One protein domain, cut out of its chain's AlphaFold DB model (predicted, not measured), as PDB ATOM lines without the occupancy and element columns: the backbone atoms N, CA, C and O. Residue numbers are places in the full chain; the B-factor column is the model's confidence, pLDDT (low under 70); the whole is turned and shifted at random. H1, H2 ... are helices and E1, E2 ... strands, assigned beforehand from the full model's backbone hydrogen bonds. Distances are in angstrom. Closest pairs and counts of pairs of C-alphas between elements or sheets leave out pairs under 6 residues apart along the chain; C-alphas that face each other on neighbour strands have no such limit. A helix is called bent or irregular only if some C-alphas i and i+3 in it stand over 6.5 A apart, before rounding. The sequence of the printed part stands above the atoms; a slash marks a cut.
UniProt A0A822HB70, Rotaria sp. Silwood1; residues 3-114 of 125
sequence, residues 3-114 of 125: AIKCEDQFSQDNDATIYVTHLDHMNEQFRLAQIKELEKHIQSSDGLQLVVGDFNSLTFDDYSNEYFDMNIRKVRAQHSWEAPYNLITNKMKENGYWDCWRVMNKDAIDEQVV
ATOM      1  N   ALA A   3     240.719 189.938 204.737       81.50
ATOM      2  CA  ALA A   3     239.634 189.928 203.758       81.50
ATOM      3  C   ALA A   3     238.319 190.220 204.485       81.50
ATOM      4  O   ALA A   3     238.000 189.557 205.474       81.50
ATOM      5  N   ILE A   4     237.582 191.222 204.014       83.62
ATOM      6  CA  ILE A   4     236.328 191.677 204.609       83.62
ATOM      7  C   ILE A   4     235.222 191.467 203.580       83.62
ATOM      8  O   ILE A   4     235.291 191.991 202.466       83.62
ATOM      9  N   LYS A   5     234.194 190.711 203.973       81.94
ATOM     10  CA  LYS A   5     232.923 190.685 203.250       81.94
ATOM     11  C   LYS A   5     232.069 191.843 203.736       81.94
ATOM     12  O   LYS A   5     231.919 192.031 204.942       81.94
ATOM     13  N   CYS A   6     231.548 192.617 202.799       81.94
ATOM     14  CA  CYS A   6     230.700 193.754 203.117       81.94
ATOM     15  C   CYS A   6     229.237 193.307 203.179       81.94
ATOM     16  O   CYS A   6     228.789 192.498 202.370       81.94
ATOM     17  N   GLU A   7     228.505 193.814 204.169       87.62
ATOM     18  CA  GLU A   7     227.114 193.420 204.422       87.62
ATOM     19  C   GLU A   7     226.094 194.323 203.718       87.62
ATOM     20  O   GLU A   7     224.908 194.008 203.718       87.62
ATOM     21  N   ASP A   8     226.520 195.438 203.121       92.19
ATOM     22  CA  ASP A   8     225.611 196.335 202.413       92.19
ATOM     23  C   ASP A   8     225.074 195.706 201.116       92.19
ATOM     24  O   ASP A   8     225.703 194.837 200.509       92.19
ATOM     25  N   GLN A   9     223.895 196.165 200.686       93.25
ATOM     26  CA  GLN A   9     223.183 195.580 199.547       93.25
ATOM     27  C   GLN A   9     224.007 195.613 198.256       93.25
ATOM     28  O   GLN A   9     224.048 194.620 197.538       93.25
ATOM     29  N   PHE A  10     224.689 196.728 197.976       92.69
ATOM     30  CA  PHE A  10     225.494 196.860 196.765       92.69
ATOM     31  C   PHE A  10     226.616 195.822 196.748       92.69
ATOM     32  O   PHE A  10     226.824 195.152 195.737       92.69
ATOM     33  N   SER A  11     227.310 195.650 197.869       91.00
ATOM     34  CA  SER A  11     228.361 194.645 197.983       91.00
ATOM     35  C   SER A  11     227.842 193.221 197.822       91.00
ATOM     36  O   SER A  11     228.481 192.424 197.143       91.00
ATOM     37  N   GLN A  12     226.681 192.896 198.398       90.38
ATOM     38  CA  GLN A  12     226.074 191.570 198.237       90.38
ATOM     39  C   GLN A  12     225.680 191.296 196.781       90.38
ATOM     40  O   GLN A  12     225.982 190.222 196.262       90.38
ATOM     41  N   ASP A  13     225.075 192.279 196.109       93.81
ATOM     42  CA  ASP A  13     224.647 192.172 194.708       93.81
ATOM     43  C   ASP A  13     225.828 191.955 193.744       93.81
ATOM     44  O   ASP A  13     225.645 191.415 192.653       93.81
ATOM     45  N   ASN A  14     227.036 192.364 194.145       91.56
ATOM     46  CA  ASN A  14     228.253 192.292 193.332       91.56
ATOM     47  C   ASN A  14     229.282 191.260 193.839       91.56
ATOM     48  O   ASN A  14     230.413 191.261 193.350       91.56
ATOM     49  N   ASP A  15     228.928 190.414 194.818       90.31
ATOM     50  CA  ASP A  15     229.859 189.505 195.523       90.31
ATOM     51  C   ASP A  15     231.172 190.206 195.928       90.31
ATOM     52  O   ASP A  15     232.284 189.731 195.686       90.31
ATOM     53  N   ALA A  16     231.043 191.410 196.491       90.69
ATOM     54  CA  ALA A  16     232.179 192.286 196.700       90.69
ATOM     55  C   ALA A  16     233.064 191.820 197.865       90.69
ATOM     56  O   ALA A  16     232.597 191.600 198.988       90.69
ATOM     57  N   THR A  17     234.371 191.742 197.616       90.56
ATOM     58  CA  THR A  17     235.385 191.423 198.627       90.56
ATOM     59  C   THR A  17     236.415 192.542 198.726       90.56
ATOM     60  O   THR A  17     237.007 192.955 197.728       90.56
ATOM     61  N   ILE A  18     236.667 193.016 199.951       90.81
ATOM     62  CA  ILE A  18     237.716 193.999 200.228       90.81
ATOM     63  C   ILE A  18     238.914 193.288 200.847       90.81
ATOM     64  O   ILE A  18     238.823 192.711 201.932       90.81
ATOM     65  N   TYR A  19     240.057 193.375 200.178       91.62
ATOM     66  CA  TYR A  19     241.345 192.932 200.685       91.62
ATOM     67  C   TYR A  19     242.102 194.134 201.242       91.62
ATOM     68  O   TYR A  19     242.364 195.100 200.533       91.62
ATOM     69  N   VAL A  20     242.482 194.065 202.513       91.75
ATOM     70  CA  VAL A  20     243.298 195.086 203.173       91.75
ATOM     71  C   VAL A  20     244.726 194.572 203.310       91.75
ATOM     72  O   VAL A  20     244.970 193.503 203.895       91.75
ATOM     73  N   THR A  21     245.682 195.333 202.783       91.44
ATOM     74  CA  THR A  21     247.106 194.993 202.810       91.44
ATOM     75  C   THR A  21     247.976 196.166 203.249       91.44
ATOM     76  O   THR A  21     247.619 197.327 203.108       91.44
ATOM     77  N   HIS A  22     249.140 195.849 203.800       92.12
ATOM     78  CA  HIS A  22     250.195 196.812 204.073       92.12
ATOM     79  C   HIS A  22     251.512 196.125 203.722       92.12
ATOM     80  O   HIS A  22     251.952 195.215 204.430       92.12
ATOM     81  N   LEU A  23     252.099 196.512 202.595       92.44
ATOM     82  CA  LEU A  23     253.308 195.894 202.065       92.44
ATOM     83  C   LEU A  23     254.562 196.464 202.735       92.44
ATOM     84  O   LEU A  23     254.535 197.524 203.366       92.44
ATOM     85  N   ASP A  24     255.670 195.747 202.597       92.06
ATOM     86  CA  ASP A  24     256.966 196.158 203.125       92.06
ATOM     87  C   ASP A  24     257.390 197.548 202.610       92.06
ATOM     88  O   ASP A  24     257.237 197.876 201.436       92.06
ATOM     89  N   HIS A  25     257.928 198.390 203.489       86.81
ATOM     90  CA  HIS A  25     258.294 199.769 203.145       86.81
ATOM     91  C   HIS A  25     259.758 199.921 202.706       86.81
ATOM     92  O   HIS A  25     260.133 200.977 202.199       86.81
ATOM     93  N   MET A  26     260.579 198.877 202.862       84.94
ATOM     94  CA  MET A  26     262.033 198.939 202.697       84.94
ATOM     95  C   MET A  26     262.534 198.249 201.426       84.94
ATOM     96  O   MET A  26     263.551 198.678 200.879       84.94
ATOM     97  N   ASN A  27     261.880 197.166 200.997       88.31
ATOM     98  CA  ASN A  27     262.401 196.270 199.970       88.31
ATOM     99  C   ASN A  27     261.326 195.805 198.972       88.31
ATOM    100  O   ASN A  27     260.392 195.071 199.310       88.31
ATOM    101  N   GLU A  28     261.523 196.143 197.697       89.19
ATOM    102  CA  GLU A  28     260.609 195.793 196.604       89.19
ATOM    103  C   GLU A  28     260.465 194.275 196.393       89.19
ATOM    104  O   GLU A  28     259.378 193.801 196.063       89.19
ATOM    105  N   GLN A  29     261.517 193.479 196.611       90.69
ATOM    106  CA  GLN A  29     261.431 192.020 196.448       90.69
ATOM    107  C   GLN A  29     260.553 191.378 197.527       90.69
ATOM    108  O   GLN A  29     259.805 190.443 197.232       90.69
ATOM    109  N   PHE A  30     260.579 191.904 198.756       93.94
ATOM    110  CA  PHE A  30     259.646 191.474 199.799       93.94
ATOM    111  C   PHE A  30     258.214 191.889 199.483       93.94
ATOM    112  O   PHE A  30     257.319 191.049 199.601       93.94
ATOM    113  N   ARG A  31     257.991 193.113 198.986       93.94
ATOM    114  CA  ARG A  31     256.664 193.520 198.496       93.94
ATOM    115  C   ARG A  31     256.148 192.586 197.400       93.94
ATOM    116  O   ARG A  31     254.985 192.194 197.428       93.94
ATOM    117  N   LEU A  32     257.008 192.182 196.463       93.12
ATOM    118  CA  LEU A  32     256.638 191.265 195.382       93.12
ATOM    119  C   LEU A  32     256.263 189.878 195.902       93.12
ATOM    120  O   LEU A  32     255.296 189.287 195.424       93.12
ATOM    121  N   ALA A  33     257.005 189.352 196.878       93.94
ATOM    122  CA  ALA A  33     256.649 188.094 197.525       93.94
ATOM    123  C   ALA A  33     255.293 188.199 198.247       93.94
ATOM    124  O   ALA A  33     254.458 187.311 198.112       93.94
ATOM    125  N   GLN A  34     255.038 189.312 198.943       94.00
ATOM    126  CA  GLN A  34     253.764 189.568 199.624       94.00
ATOM    127  C   GLN A  34     252.583 189.676 198.646       94.00
ATOM    128  O   GLN A  34     251.524 189.113 198.915       94.00
ATOM    129  N   ILE A  35     252.761 190.345 197.502       92.31
ATOM    130  CA  ILE A  35     251.735 190.409 196.451       92.31
ATOM    131  C   ILE A  35     251.472 189.035 195.843       92.31
ATOM    132  O   ILE A  35     250.315 188.674 195.677       92.31
ATOM    133  N   LYS A  36     252.503 188.224 195.590       91.56
ATOM    134  CA  LYS A  36     252.308 186.846 195.108       91.56
ATOM    135  C   LYS A  36     251.510 185.983 196.083       91.56
ATOM    136  O   LYS A  36     250.752 185.120 195.652       91.56
ATOM    137  N   GLU A  37     251.669 186.190 197.389       90.69
ATOM    138  CA  GLU A  37     250.815 185.526 198.378       90.69
ATOM    139  C   GLU A  37     249.374 186.052 198.318       90.69
ATOM    140  O   GLU A  37     248.440 185.255 198.338       90.69
ATOM    141  N   LEU A  38     249.181 187.366 198.174       88.56
ATOM    142  CA  LEU A  38     247.861 187.984 198.013       88.56
ATOM    143  C   LEU A  38     247.124 187.491 196.753       88.56
ATOM    144  O   LEU A  38     245.930 187.201 196.812       88.56
ATOM    145  N   GLU A  39     247.836 187.329 195.640       88.94
ATOM    146  CA  GLU A  39     247.299 186.857 194.357       88.94
ATOM    147  C   GLU A  39     246.586 185.507 194.465       88.94
ATOM    148  O   GLU A  39     245.569 185.298 193.804       88.94
ATOM    149  N   LYS A  40     247.052 184.620 195.352       87.31
ATOM    150  CA  LYS A  40     246.422 183.310 195.590       87.31
ATOM    151  C   LYS A  40     244.987 183.422 196.111       87.31
ATOM    152  O   LYS A  40     244.209 182.492 195.934       87.31
ATOM    153  N   HIS A  41     244.652 184.533 196.766       81.62
ATOM    154  CA  HIS A  41     243.323 184.798 197.325       81.62
ATOM    155  C   HIS A  41     242.455 185.669 196.419       81.62
ATOM    156  O   HIS A  41     241.233 185.646 196.530       81.62
ATOM    157  N   ILE A  42     243.088 186.458 195.558       81.75
ATOM    158  CA  ILE A  42     242.436 187.337 194.590       81.75
ATOM    159  C   ILE A  42     241.893 186.532 193.404       81.75
ATOM    160  O   ILE A  42     240.762 186.729 192.977       81.75
ATOM    161  N   GLN A  43     242.666 185.572 192.892       71.50
ATOM    162  CA  GLN A  43     242.302 184.822 191.681       71.50
ATOM    163  C   GLN A  43     241.125 183.847 191.869       71.50
ATOM    164  O   GLN A  43     240.726 183.182 190.920       71.50
ATOM    165  N   SER A  44     240.584 183.722 193.082       68.75
ATOM    166  CA  SER A  44     239.548 182.740 193.416       68.75
ATOM    167  C   SER A  44     238.107 183.259 193.341       68.75
ATOM    168  O   SER A  44     237.201 182.512 193.703       68.75
ATOM    169  N   SER A  45     237.869 184.511 192.940       70.38
ATOM    170  CA  SER A  45     236.516 185.087 192.863       70.38
ATOM    171  C   SER A  45     236.332 185.911 191.587       70.38
ATOM    172  O   SER A  45     237.187 186.726 191.252       70.38
ATOM    173  N   ASP A  46     235.195 185.703 190.918       81.38
ATOM    174  CA  ASP A  46     234.741 186.485 189.757       81.38
ATOM    175  C   ASP A  46     233.947 187.748 190.167       81.38
ATOM    176  O   ASP A  46     233.466 188.490 189.309       81.38
ATOM    177  N   GLY A  47     233.771 187.978 191.474       87.44
ATOM    178  CA  GLY A  47     233.045 189.117 192.037       87.44
ATOM    179  C   GLY A  47     233.848 190.421 192.027       87.44
ATOM    180  O   GLY A  47     235.006 190.475 191.609       87.44
ATOM    181  N   LEU A  48     233.236 191.504 192.514       90.44
ATOM    182  CA  LEU A  48     233.914 192.793 192.660       90.44
ATOM    183  C   LEU A  48     235.018 192.704 193.726       90.44
ATOM    184  O   LEU A  48     234.786 192.282 194.853       90.44
ATOM    185  N   GLN A  49     236.225 193.163 193.406       91.31
ATOM    186  CA  GLN A  49     237.352 193.118 194.336       91.31
ATOM    187  C   GLN A  49     237.989 194.489 194.505       91.31
ATOM    188  O   GLN A  49     238.329 195.146 193.522       91.31
ATOM    189  N   LEU A  50     238.190 194.897 195.757       91.25
ATOM    190  CA  LEU A  50     238.936 196.103 196.121       91.25
ATOM    191  C   LEU A  50     240.178 195.706 196.921       91.25
ATOM    192  O   LEU A  50     240.077 194.875 197.826       91.25
ATOM    193  N   VAL A  51     241.339 196.299 196.624       92.31
ATOM    194  CA  VAL A  51     242.609 195.968 197.292       92.31
ATOM    195  C   VAL A  51     243.230 197.225 197.887       92.31
ATOM    196  O   VAL A  51     244.103 197.880 197.319       92.31
ATOM    197  N   VAL A  52     242.821 197.523 199.111       91.56
ATOM    198  CA  VAL A  52     243.129 198.784 199.778       91.56
ATOM    199  C   VAL A  52     244.277 198.657 200.779       91.56
ATOM    200  O   VAL A  52     244.572 197.583 201.308       91.56
ATOM    201  N   GLY A  53     244.904 199.793 201.080       89.69
ATOM    202  CA  GLY A  53     245.986 199.927 202.057       89.69
ATOM    203  C   GLY A  53     247.298 200.378 201.424       89.69
ATOM    204  O   GLY A  53     247.291 200.857 200.294       89.69
ATOM    205  N   ASP A  54     248.410 200.284 202.151       90.00
ATOM    206  CA  ASP A  54     249.686 200.864 201.717       90.00
ATOM    207  C   ASP A  54     250.544 199.862 200.955       90.00
ATOM    208  O   ASP A  54     251.082 198.901 201.506       90.00
ATOM    209  N   PHE A  55     250.722 200.119 199.663       91.50
ATOM    210  CA  PHE A  55     251.539 199.272 198.801       91.50
ATOM    211  C   PHE A  55     253.019 199.643 198.883       91.50
ATOM    212  O   PHE A  55     253.862 198.880 198.418       91.50
ATOM    213  N   ASN A  56     253.341 200.822 199.433       89.38
ATOM    214  CA  ASN A  56     254.701 201.360 199.520       89.38
ATOM    215  C   ASN A  56     255.473 201.300 198.185       89.38
ATOM    216  O   ASN A  56     256.689 201.157 198.160       89.38
ATOM    217  N   SER A  57     254.761 201.414 197.063       90.81
ATOM    218  CA  SER A  57     255.313 201.307 195.715       90.81
ATOM    219  C   SER A  57     254.892 202.497 194.862       90.81
ATOM    220  O   SER A  57     253.863 203.127 195.110       90.81
ATOM    221  N   LEU A  58     255.705 202.802 193.855       91.94
ATOM    222  CA  LEU A  58     255.519 203.945 192.974       91.94
ATOM    223  C   LEU A  58     254.821 203.521 191.679       91.94
ATOM    224  O   LEU A  58     254.988 202.403 191.189       91.94
ATOM    225  N   THR A  59     254.092 204.452 191.071       92.88
ATOM    226  CA  THR A  59     253.719 204.392 189.654       92.88
ATOM    227  C   THR A  59     254.484 205.495 188.946       92.88
ATOM    228  O   THR A  59     254.309 206.660 189.274       92.88
ATOM    229  N   PHE A  60     255.371 205.147 188.016       93.94
ATOM    230  CA  PHE A  60     256.253 206.148 187.403       93.94
ATOM    231  C   PHE A  60     255.482 207.177 186.576       93.94
ATOM    232  O   PHE A  60     255.833 208.345 186.617       93.94
ATOM    233  N   ASP A  61     254.373 206.769 185.954       92.62
ATOM    234  CA  ASP A  61     253.476 207.657 185.200       92.62
ATOM    235  C   ASP A  61     252.802 208.736 186.067       92.62
ATOM    236  O   ASP A  61     252.151 209.632 185.539       92.62
ATOM    237  N   ASP A  62     252.923 208.660 187.399       93.75
ATOM    238  CA  ASP A  62     252.468 209.736 188.277       93.75
ATOM    239  C   ASP A  62     253.388 210.966 188.243       93.75
ATOM    240  O   ASP A  62     252.993 212.017 188.743       93.75
ATOM    241  N   TYR A  63     254.596 210.846 187.684       95.12
ATOM    242  CA  TYR A  63     255.629 211.870 187.776       95.12
ATOM    243  C   TYR A  63     256.219 212.207 186.405       95.12
ATOM    244  O   TYR A  63     256.506 211.326 185.592       95.12
ATOM    245  N   SER A  64     256.469 213.490 186.169       96.12
ATOM    246  CA  SER A  64     257.327 213.947 185.083       96.12
ATOM    247  C   SER A  64     258.772 213.483 185.310       96.12
ATOM    248  O   SER A  64     259.197 213.243 186.441       96.12
ATOM    249  N   ASN A  65     259.561 213.370 184.237       96.12
ATOM    250  CA  ASN A  65     260.966 212.951 184.348       96.12
ATOM    251  C   ASN A  65     261.774 213.884 185.267       96.12
ATOM    252  O   ASN A  65     262.565 213.414 186.082       96.12
ATOM    253  N   GLU A  66     261.545 215.197 185.163       96.06
ATOM    254  CA  GLU A  66     262.218 216.201 185.992       96.06
ATOM    255  C   GLU A  66     261.882 216.012 187.475       96.06
ATOM    256  O   GLU A  66     262.785 215.913 188.311       96.06
ATOM    257  N   TYR A  67     260.594 215.863 187.800       95.06
ATOM    258  CA  TYR A  67     260.160 215.612 189.169       95.06
ATOM    259  C   TYR A  67     260.699 214.280 189.699       95.06
ATOM    260  O   TYR A  67     261.182 214.204 190.831       95.06
ATOM    261  N   PHE A  68     260.662 213.226 188.882       94.81
ATOM    262  CA  PHE A  68     261.149 211.902 189.256       94.81
ATOM    263  C   PHE A  68     262.635 211.931 189.635       94.81
ATOM    264  O   PHE A  68     263.041 211.369 190.658       94.81
ATOM    265  N   ASP A  69     263.464 212.617 188.855       93.88
ATOM    266  CA  ASP A  69     264.896 212.688 189.128       93.88
ATOM    267  C   ASP A  69     265.202 213.564 190.352       93.88
ATOM    268  O   ASP A  69     265.988 213.161 191.221       93.88
ATOM    269  N   MET A  70     264.550 214.726 190.469       90.81
ATOM    270  CA  MET A  70     264.816 215.690 191.540       90.81
ATOM    271  C   MET A  70     264.239 215.284 192.896       90.81
ATOM    272  O   MET A  70     264.918 215.445 193.912       90.81
ATOM    273  N   ASN A  71     263.016 214.752 192.915       89.88
ATOM    274  CA  ASN A  71     262.244 214.545 194.143       89.88
ATOM    275  C   ASN A  71     262.112 213.072 194.532       89.88
ATOM    276  O   ASN A  71     261.836 212.776 195.689       89.88
ATOM    277  N   ILE A  72     262.355 212.132 193.611       91.06
ATOM    278  CA  ILE A  72     262.277 210.697 193.918       91.06
ATOM    279  C   ILE A  72     263.668 210.084 193.961       91.06
ATOM    280  O   ILE A  72     264.117 209.669 195.029       91.06
ATOM    281  N   ARG A  73     264.384 210.025 192.833       91.94
ATOM    282  CA  ARG A  73     265.697 209.357 192.782       91.94
ATOM    283  C   ARG A  73     266.684 209.986 193.756       91.94
ATOM    284  O   ARG A  73     267.308 209.269 194.539       91.94
ATOM    285  N   LYS A  74     266.811 211.314 193.720       90.62
ATOM    286  CA  LYS A  74     267.771 212.044 194.553       90.62
ATOM    287  C   LYS A  74     267.456 211.917 196.042       90.62
ATOM    288  O   LYS A  74     268.361 211.605 196.810       90.62
ATOM    289  N   VAL A  75     266.195 212.092 196.437       89.19
ATOM    290  CA  VAL A  75     265.761 211.970 197.840       89.19
ATOM    291  C   VAL A  75     266.025 210.556 198.356       89.19
ATOM    292  O   VAL A  75     266.679 210.382 199.381       89.19
ATOM    293  N   ARG A  76     265.622 209.522 197.608       89.50
ATOM    294  CA  ARG A  76     265.870 208.123 197.996       89.50
ATOM    295  C   ARG A  76     267.361 207.826 198.151       89.50
ATOM    296  O   ARG A  76     267.757 207.232 199.149       89.50
ATOM    297  N   ALA A  77     268.192 208.303 197.222       90.38
ATOM    298  CA  ALA A  77     269.643 208.156 197.315       90.38
ATOM    299  C   ALA A  77     270.229 208.870 198.549       90.38
ATOM    300  O   ALA A  77     271.066 208.298 199.244       90.38
ATOM    301  N   GLN A  78     269.766 210.085 198.860       90.12
ATOM    302  CA  GLN A  78     270.208 210.849 200.035       90.12
ATOM    303  C   GLN A  78     269.846 210.162 201.355       90.12
ATOM    304  O   GLN A  78     270.626 210.209 202.305       90.12
ATOM    305  N   HIS A  79     268.695 209.495 201.406       86.12
ATOM    306  CA  HIS A  79     268.222 208.786 202.594       86.12
ATOM    307  C   HIS A  79     268.622 207.303 202.631       86.12
ATOM    308  O   HIS A  79     268.179 206.579 203.519       86.12
ATOM    309  N   SER A  80     269.487 206.846 201.712       85.56
ATOM    310  CA  SER A  80     269.922 205.441 201.608       85.56
ATOM    311  C   SER A  80     268.761 204.450 201.462       85.56
ATOM    312  O   SER A  80     268.806 203.333 201.974       85.56
ATOM    313  N   TRP A  81     267.701 204.864 200.772       86.44
ATOM    314  CA  TRP A  81     266.600 203.983 200.400       86.44
ATOM    315  C   TRP A  81     266.952 203.222 199.126       86.44
ATOM    316  O   TRP A  81     267.802 203.643 198.337       86.44
ATOM    317  N   GLU A  82     266.266 202.105 198.894       88.25
ATOM    318  CA  GLU A  82     266.372 201.401 197.620       88.25
ATOM    319  C   GLU A  82     266.016 202.319 196.439       88.25
ATOM    320  O   GLU A  82     265.249 203.286 196.574       88.25
ATOM    321  N   ALA A  83     266.544 201.987 195.260       90.38
ATOM    322  CA  ALA A  83     266.170 202.661 194.025       90.38
ATOM    323  C   ALA A  83     264.640 202.630 193.830       90.38
ATOM    324  O   ALA A  83     263.970 201.715 194.308       90.38
ATOM    325  N   PRO A  84     264.050 203.629 193.158       90.38
ATOM    326  CA  PRO A  84     262.624 203.587 192.887       90.38
ATOM    327  C   PRO A  84     262.301 202.443 191.918       90.38
ATOM    328  O   PRO A  84     262.954 202.293 190.884       90.38
ATOM    329  N   TYR A  85     261.258 201.684 192.245       91.56
ATOM    330  CA  TYR A  85     260.697 200.604 191.437       91.56
ATOM    331  C   TYR A  85     259.179 200.787 191.306       91.56
ATOM    332  O   TYR A  85     258.551 201.450 192.134       91.56
ATOM    333  N   ASN A  86     258.598 200.201 190.261       92.00
ATOM    334  CA  ASN A  86     257.159 200.178 189.991       92.00
ATOM    335  C   ASN A  86     256.633 198.748 189.785       92.00
ATOM    336  O   ASN A  86     255.598 198.557 189.144       92.00
ATOM    337  N   LEU A  87     257.344 197.731 190.291       93.31
ATOM    338  CA  LEU A  87     257.043 196.333 189.979       93.31
ATOM    339  C   LEU A  87     255.678 195.942 190.540       93.31
ATOM    340  O   LEU A  87     254.907 195.281 189.854       93.31
ATOM    341  N   ILE A  88     255.345 196.416 191.742       93.00
ATOM    342  CA  ILE A  88     254.036 196.165 192.355       93.00
ATOM    343  C   ILE A  88     252.900 196.789 191.546       93.00
ATOM    344  O   ILE A  88     251.923 196.112 191.234       93.00
ATOM    345  N   THR A  89     253.005 198.073 191.199       92.81
ATOM    346  CA  THR A  89     251.899 198.763 190.517       92.81
ATOM    347  C   THR A  89     251.700 198.237 189.095       92.81
ATOM    348  O   THR A  89     250.559 198.093 188.661       92.81
ATOM    349  N   ASN A  90     252.776 197.847 188.406       92.81
ATOM    350  CA  ASN A  90     252.684 197.142 187.126       92.81
ATOM    351  C   ASN A  90     252.050 195.761 187.289       92.81
ATOM    352  O   ASN A  90     251.148 195.421 186.530       92.81
ATOM    353  N   LYS A  91     252.449 195.000 188.313       92.25
ATOM    354  CA  LYS A  91     251.899 193.667 188.561       92.25
ATOM    355  C   LYS A  91     250.390 193.698 188.814       92.25
ATOM    356  O   LYS A  91     249.654 192.878 188.278       92.25
ATOM    357  N   MET A  92     249.908 194.678 189.574       91.81
ATOM    358  CA  MET A  92     248.471 194.849 189.809       91.81
ATOM    359  C   MET A  92     247.712 195.203 188.526       91.81
ATOM    360  O   MET A  92     246.653 194.630 188.277       91.81
ATOM    361  N   LYS A  93     248.274 196.082 187.682       91.44
ATOM    362  CA  LYS A  93     247.712 196.386 186.354       91.44
ATOM    363  C   LYS A  93     247.650 195.135 185.470       91.44
ATOM    364  O   LYS A  93     246.632 194.898 184.830       91.44
ATOM    365  N   GLU A  94     248.705 194.318 185.458       91.31
ATOM    366  CA  GLU A  94     248.746 193.036 184.730       91.31
ATOM    367  C   GLU A  94     247.676 192.051 185.219       91.31
ATOM    368  O   GLU A  94     247.101 191.322 184.415       91.31
ATOM    369  N   ASN A  95     247.374 192.064 186.518       88.38
ATOM    370  CA  ASN A  95     246.303 191.266 187.116       88.38
ATOM    371  C   ASN A  95     244.897 191.854 186.869       88.38
ATOM    372  O   ASN A  95     243.920 191.318 187.383       88.38
ATOM    373  N   GLY A  96     244.778 192.944 186.105       90.56
ATOM    374  CA  GLY A  96     243.499 193.552 185.738       90.56
ATOM    375  C   GLY A  96     242.959 194.583 186.731       90.56
ATOM    376  O   GLY A  96     241.830 195.035 186.552       90.56
ATOM    377  N   TYR A  97     243.737 194.992 187.740       91.88
ATOM    378  CA  TYR A  97     243.320 196.029 188.687       91.88
ATOM    379  C   TYR A  97     243.506 197.440 188.149       91.88
ATOM    380  O   TYR A  97     244.433 197.746 187.395       91.88
ATOM    381  N   TRP A  98     242.609 198.318 188.589       92.44
ATOM    382  CA  TRP A  98     242.567 199.723 188.216       92.44
ATOM    383  C   TRP A  98     242.838 200.565 189.466       92.44
ATOM    384  O   TRP A  98     242.267 200.307 190.514       92.44
ATOM    385  N   ASP A  99     243.691 201.586 189.358       92.88
ATOM    386  CA  ASP A  99     243.879 202.583 190.425       92.88
ATOM    387  C   ASP A  99     242.684 203.543 190.410       92.88
ATOM    388  O   ASP A  99     242.616 204.436 189.557       92.88
ATOM    389  N   CYS A 100     241.735 203.360 191.336       92.44
ATOM    390  CA  CYS A 100     240.503 204.152 191.395       92.44
ATOM    391  C   CYS A 100     240.767 205.663 191.421       92.44
ATOM    392  O   CYS A 100     240.086 206.429 190.739       92.44
ATOM    393  N   TRP A 101     241.784 206.114 192.158       91.69
ATOM    394  CA  TRP A 101     242.109 207.537 192.219       91.69
ATOM    395  C   TRP A 101     242.637 208.047 190.876       91.69
ATOM    396  O   TRP A 101     242.238 209.126 190.441       91.69
ATOM    397  N   ARG A 102     243.489 207.273 190.185       91.94
ATOM    398  CA  ARG A 102     244.010 207.644 188.853       91.94
ATOM    399  C   ARG A 102     242.898 207.690 187.807       91.94
ATOM    400  O   ARG A 102     242.926 208.559 186.941       91.94
ATOM    401  N   VAL A 103     241.909 206.799 187.892       93.62
ATOM    402  CA  VAL A 103     240.730 206.824 187.008       93.62
ATOM    403  C   VAL A 103     239.975 208.149 187.133       93.62
ATOM    404  O   VAL A 103     239.538 208.694 186.118       93.62
ATOM    405  N   MET A 104     239.873 208.683 188.352       93.81
ATOM    406  CA  MET A 104     239.184 209.946 188.637       93.81
ATOM    407  C   MET A 104     240.052 211.191 188.396       93.81
ATOM    408  O   MET A 104     239.511 212.261 188.138       93.81
ATOM    409  N   ASN A 105     241.381 211.059 188.443       94.12
ATOM    410  CA  ASN A 105     242.344 212.165 188.374       94.12
ATOM    411  C   ASN A 105     243.399 211.909 187.285       94.12
ATOM    412  O   ASN A 105     244.597 211.814 187.556       94.12
ATOM    413  N   LYS A 106     242.950 211.738 186.038       93.50
ATOM    414  CA  LYS A 106     243.803 211.271 184.929       93.50
ATOM    415  C   LYS A 106     244.971 212.205 184.628       93.50
ATOM    416  O   LYS A 106     246.068 211.712 184.382       93.50
ATOM    417  N   ASP A 107     244.738 213.512 184.726       94.81
ATOM    418  CA  ASP A 107     245.706 214.552 184.362       94.81
ATOM    419  C   ASP A 107     246.606 214.983 185.534       94.81
ATOM    420  O   ASP A 107     247.538 215.763 185.350       94.81
ATOM    421  N   ALA A 108     246.345 214.482 186.747       95.12
ATOM    422  CA  ALA A 108     247.117 214.846 187.928       95.12
ATOM    423  C   ALA A 108     248.497 214.174 187.909       95.12
ATOM    424  O   ALA A 108     248.610 212.949 187.798       95.12
ATOM    425  N   ILE A 109     249.551 214.970 188.054       95.44
ATOM    426  CA  ILE A 109     250.943 214.509 188.107       95.44
ATOM    427  C   ILE A 109     251.721 215.283 189.174       95.44
ATOM    428  O   ILE A 109     251.251 216.313 189.670       95.44
ATOM    429  N   ASP A 110     252.921 214.805 189.489       93.94
ATOM    430  CA  ASP A 110     253.892 215.480 190.353       93.94
ATOM    431  C   ASP A 110     253.290 215.806 191.729       93.94
ATOM    432  O   ASP A 110     252.743 214.929 192.396       93.94
ATOM    433  N   GLU A 111     253.344 217.064 192.160       93.50
ATOM    434  CA  GLU A 111     252.845 217.516 193.464       93.50
ATOM    435  C   GLU A 111     251.358 217.191 193.687       93.50
ATOM    436  O   GLU A 111     250.930 216.987 194.822       93.50
ATOM    437  N   GLN A 112     250.572 217.076 192.611       92.75
ATOM    438  CA  GLN A 112     249.133 216.802 192.685       92.75
ATOM    439  C   GLN A 112     248.818 215.364 193.109       92.75
ATOM    440  O   GLN A 112     247.694 215.080 193.525       92.75
ATOM    441  N   VAL A 113     249.781 214.445 192.983       90.06
ATOM    442  CA  VAL A 113     249.599 213.039 193.368       90.06
ATOM    443  C   VAL A 113     250.126 212.746 194.773       90.06
ATOM    444  O   VAL A 113     249.899 211.654 195.289       90.06
ATOM    445  N   VAL A 114     250.863 213.675 195.385       88.31
ATOM    446  CA  VAL A 114     251.624 213.427 196.615       88.31
ATOM    447  C   VAL A 114     250.692 213.166 197.792       88.31
ATOM    448  O   VAL A 114     249.805 213.959 198.095       88.31
TER     449      VAL A 114
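This is residues 3 to 114 of the 125 residues of a protein of Rotaria sp. Silwood1 (UniProt A0A822HB70). A small three-stranded sheet has the long helix H2 over one face, with the short helix H4 packed beside H2; the rest of the chain after E3 makes a loose loop, with H3 far out at the end away from H1. H5 and H6 follow H4, and H6 comes back near H3. The printed part has 112 residues, in the order E1 H1 E2 H2 E3 H3 H4 H5 H6, six named helices and three named strands, a mixed class; the sheet runs E1 E2 E3 and is mixed. It is only just loose, close to compact, with a radius of gyration of the C-alphas of 16.0 A, and is elongated, spanning 48 by 31 by 21 A.

E1, residues 3 to 5, is an edge strand and the antiparallel neighbour of the inner strand E2, residues 17 to 22, at 153 degrees; N 4 and O 18 are 2.8 A apart, within hydrogen-bond range. H1, residues 9 to 13, only just is on the sheet, with 5 pairs of C-alphas within 10 A, and only grazes it with residues 11 to 12. E3, residues 49 to 54, the other edge strand, is parallel to E2 at 18 degrees, with N 19 and O 50 at 2.8 A and N 52 and O 19 at 2.8 A. H2, residues 28 to 42, is on the sheet at a height over the sheet of 10.4 A, over E2, and runs along the strands at 16 degrees to E2 on the local plane; the two layers are this helix and the sheet. E2, H2 and E3 form a strand-helix-strand unit, two parallel neighbour strands with a helix between, and its crossover is right-handed. H3, residues 65 to 78, is not on the sheet. H4, residues 87 to 94, touches H2, the closest C-alphas being those of Leu 32 and Ile 88, 6.3 A apart, at a shallow tilt of 29 degrees, the same way. H5, residues 100 to 104, is apart from H4. H6, residues 110 to 113, is close to but not clearly touching H3, the closest C-alphas being those of Tyr 67 and Asp 110, 6.4 A apart. In H1, H4 and H5 every O i to N i+4 pair is within hydrogen-bond range, in H2 9 of 11 and in H3 7 of 10; H6 is too short for such a pair.

E1 begins at C-alpha 3, (239.634, 189.928, 203.758), and is 6.8 A long. H1 measures 6.1 A, E2 16.7 A, H2 20.1 A and E3 16.3 A. H3 measures 18.3 A and is irregular, but only just: C-alphas 70 and 73 are 6.51 A apart. H4 measures 10.4 A, H5 6.6 A and H6 5.8 A; H6 ends at C-alpha 113, (249.599, 213.039, 193.368).

The C-alphas farthest apart are those of Asp 13 and Gln 78, 49.5 A. The printed part has no cut, and no link is long. The mean pLDDT of the printed part is 90.4, and residue 44 is under 70.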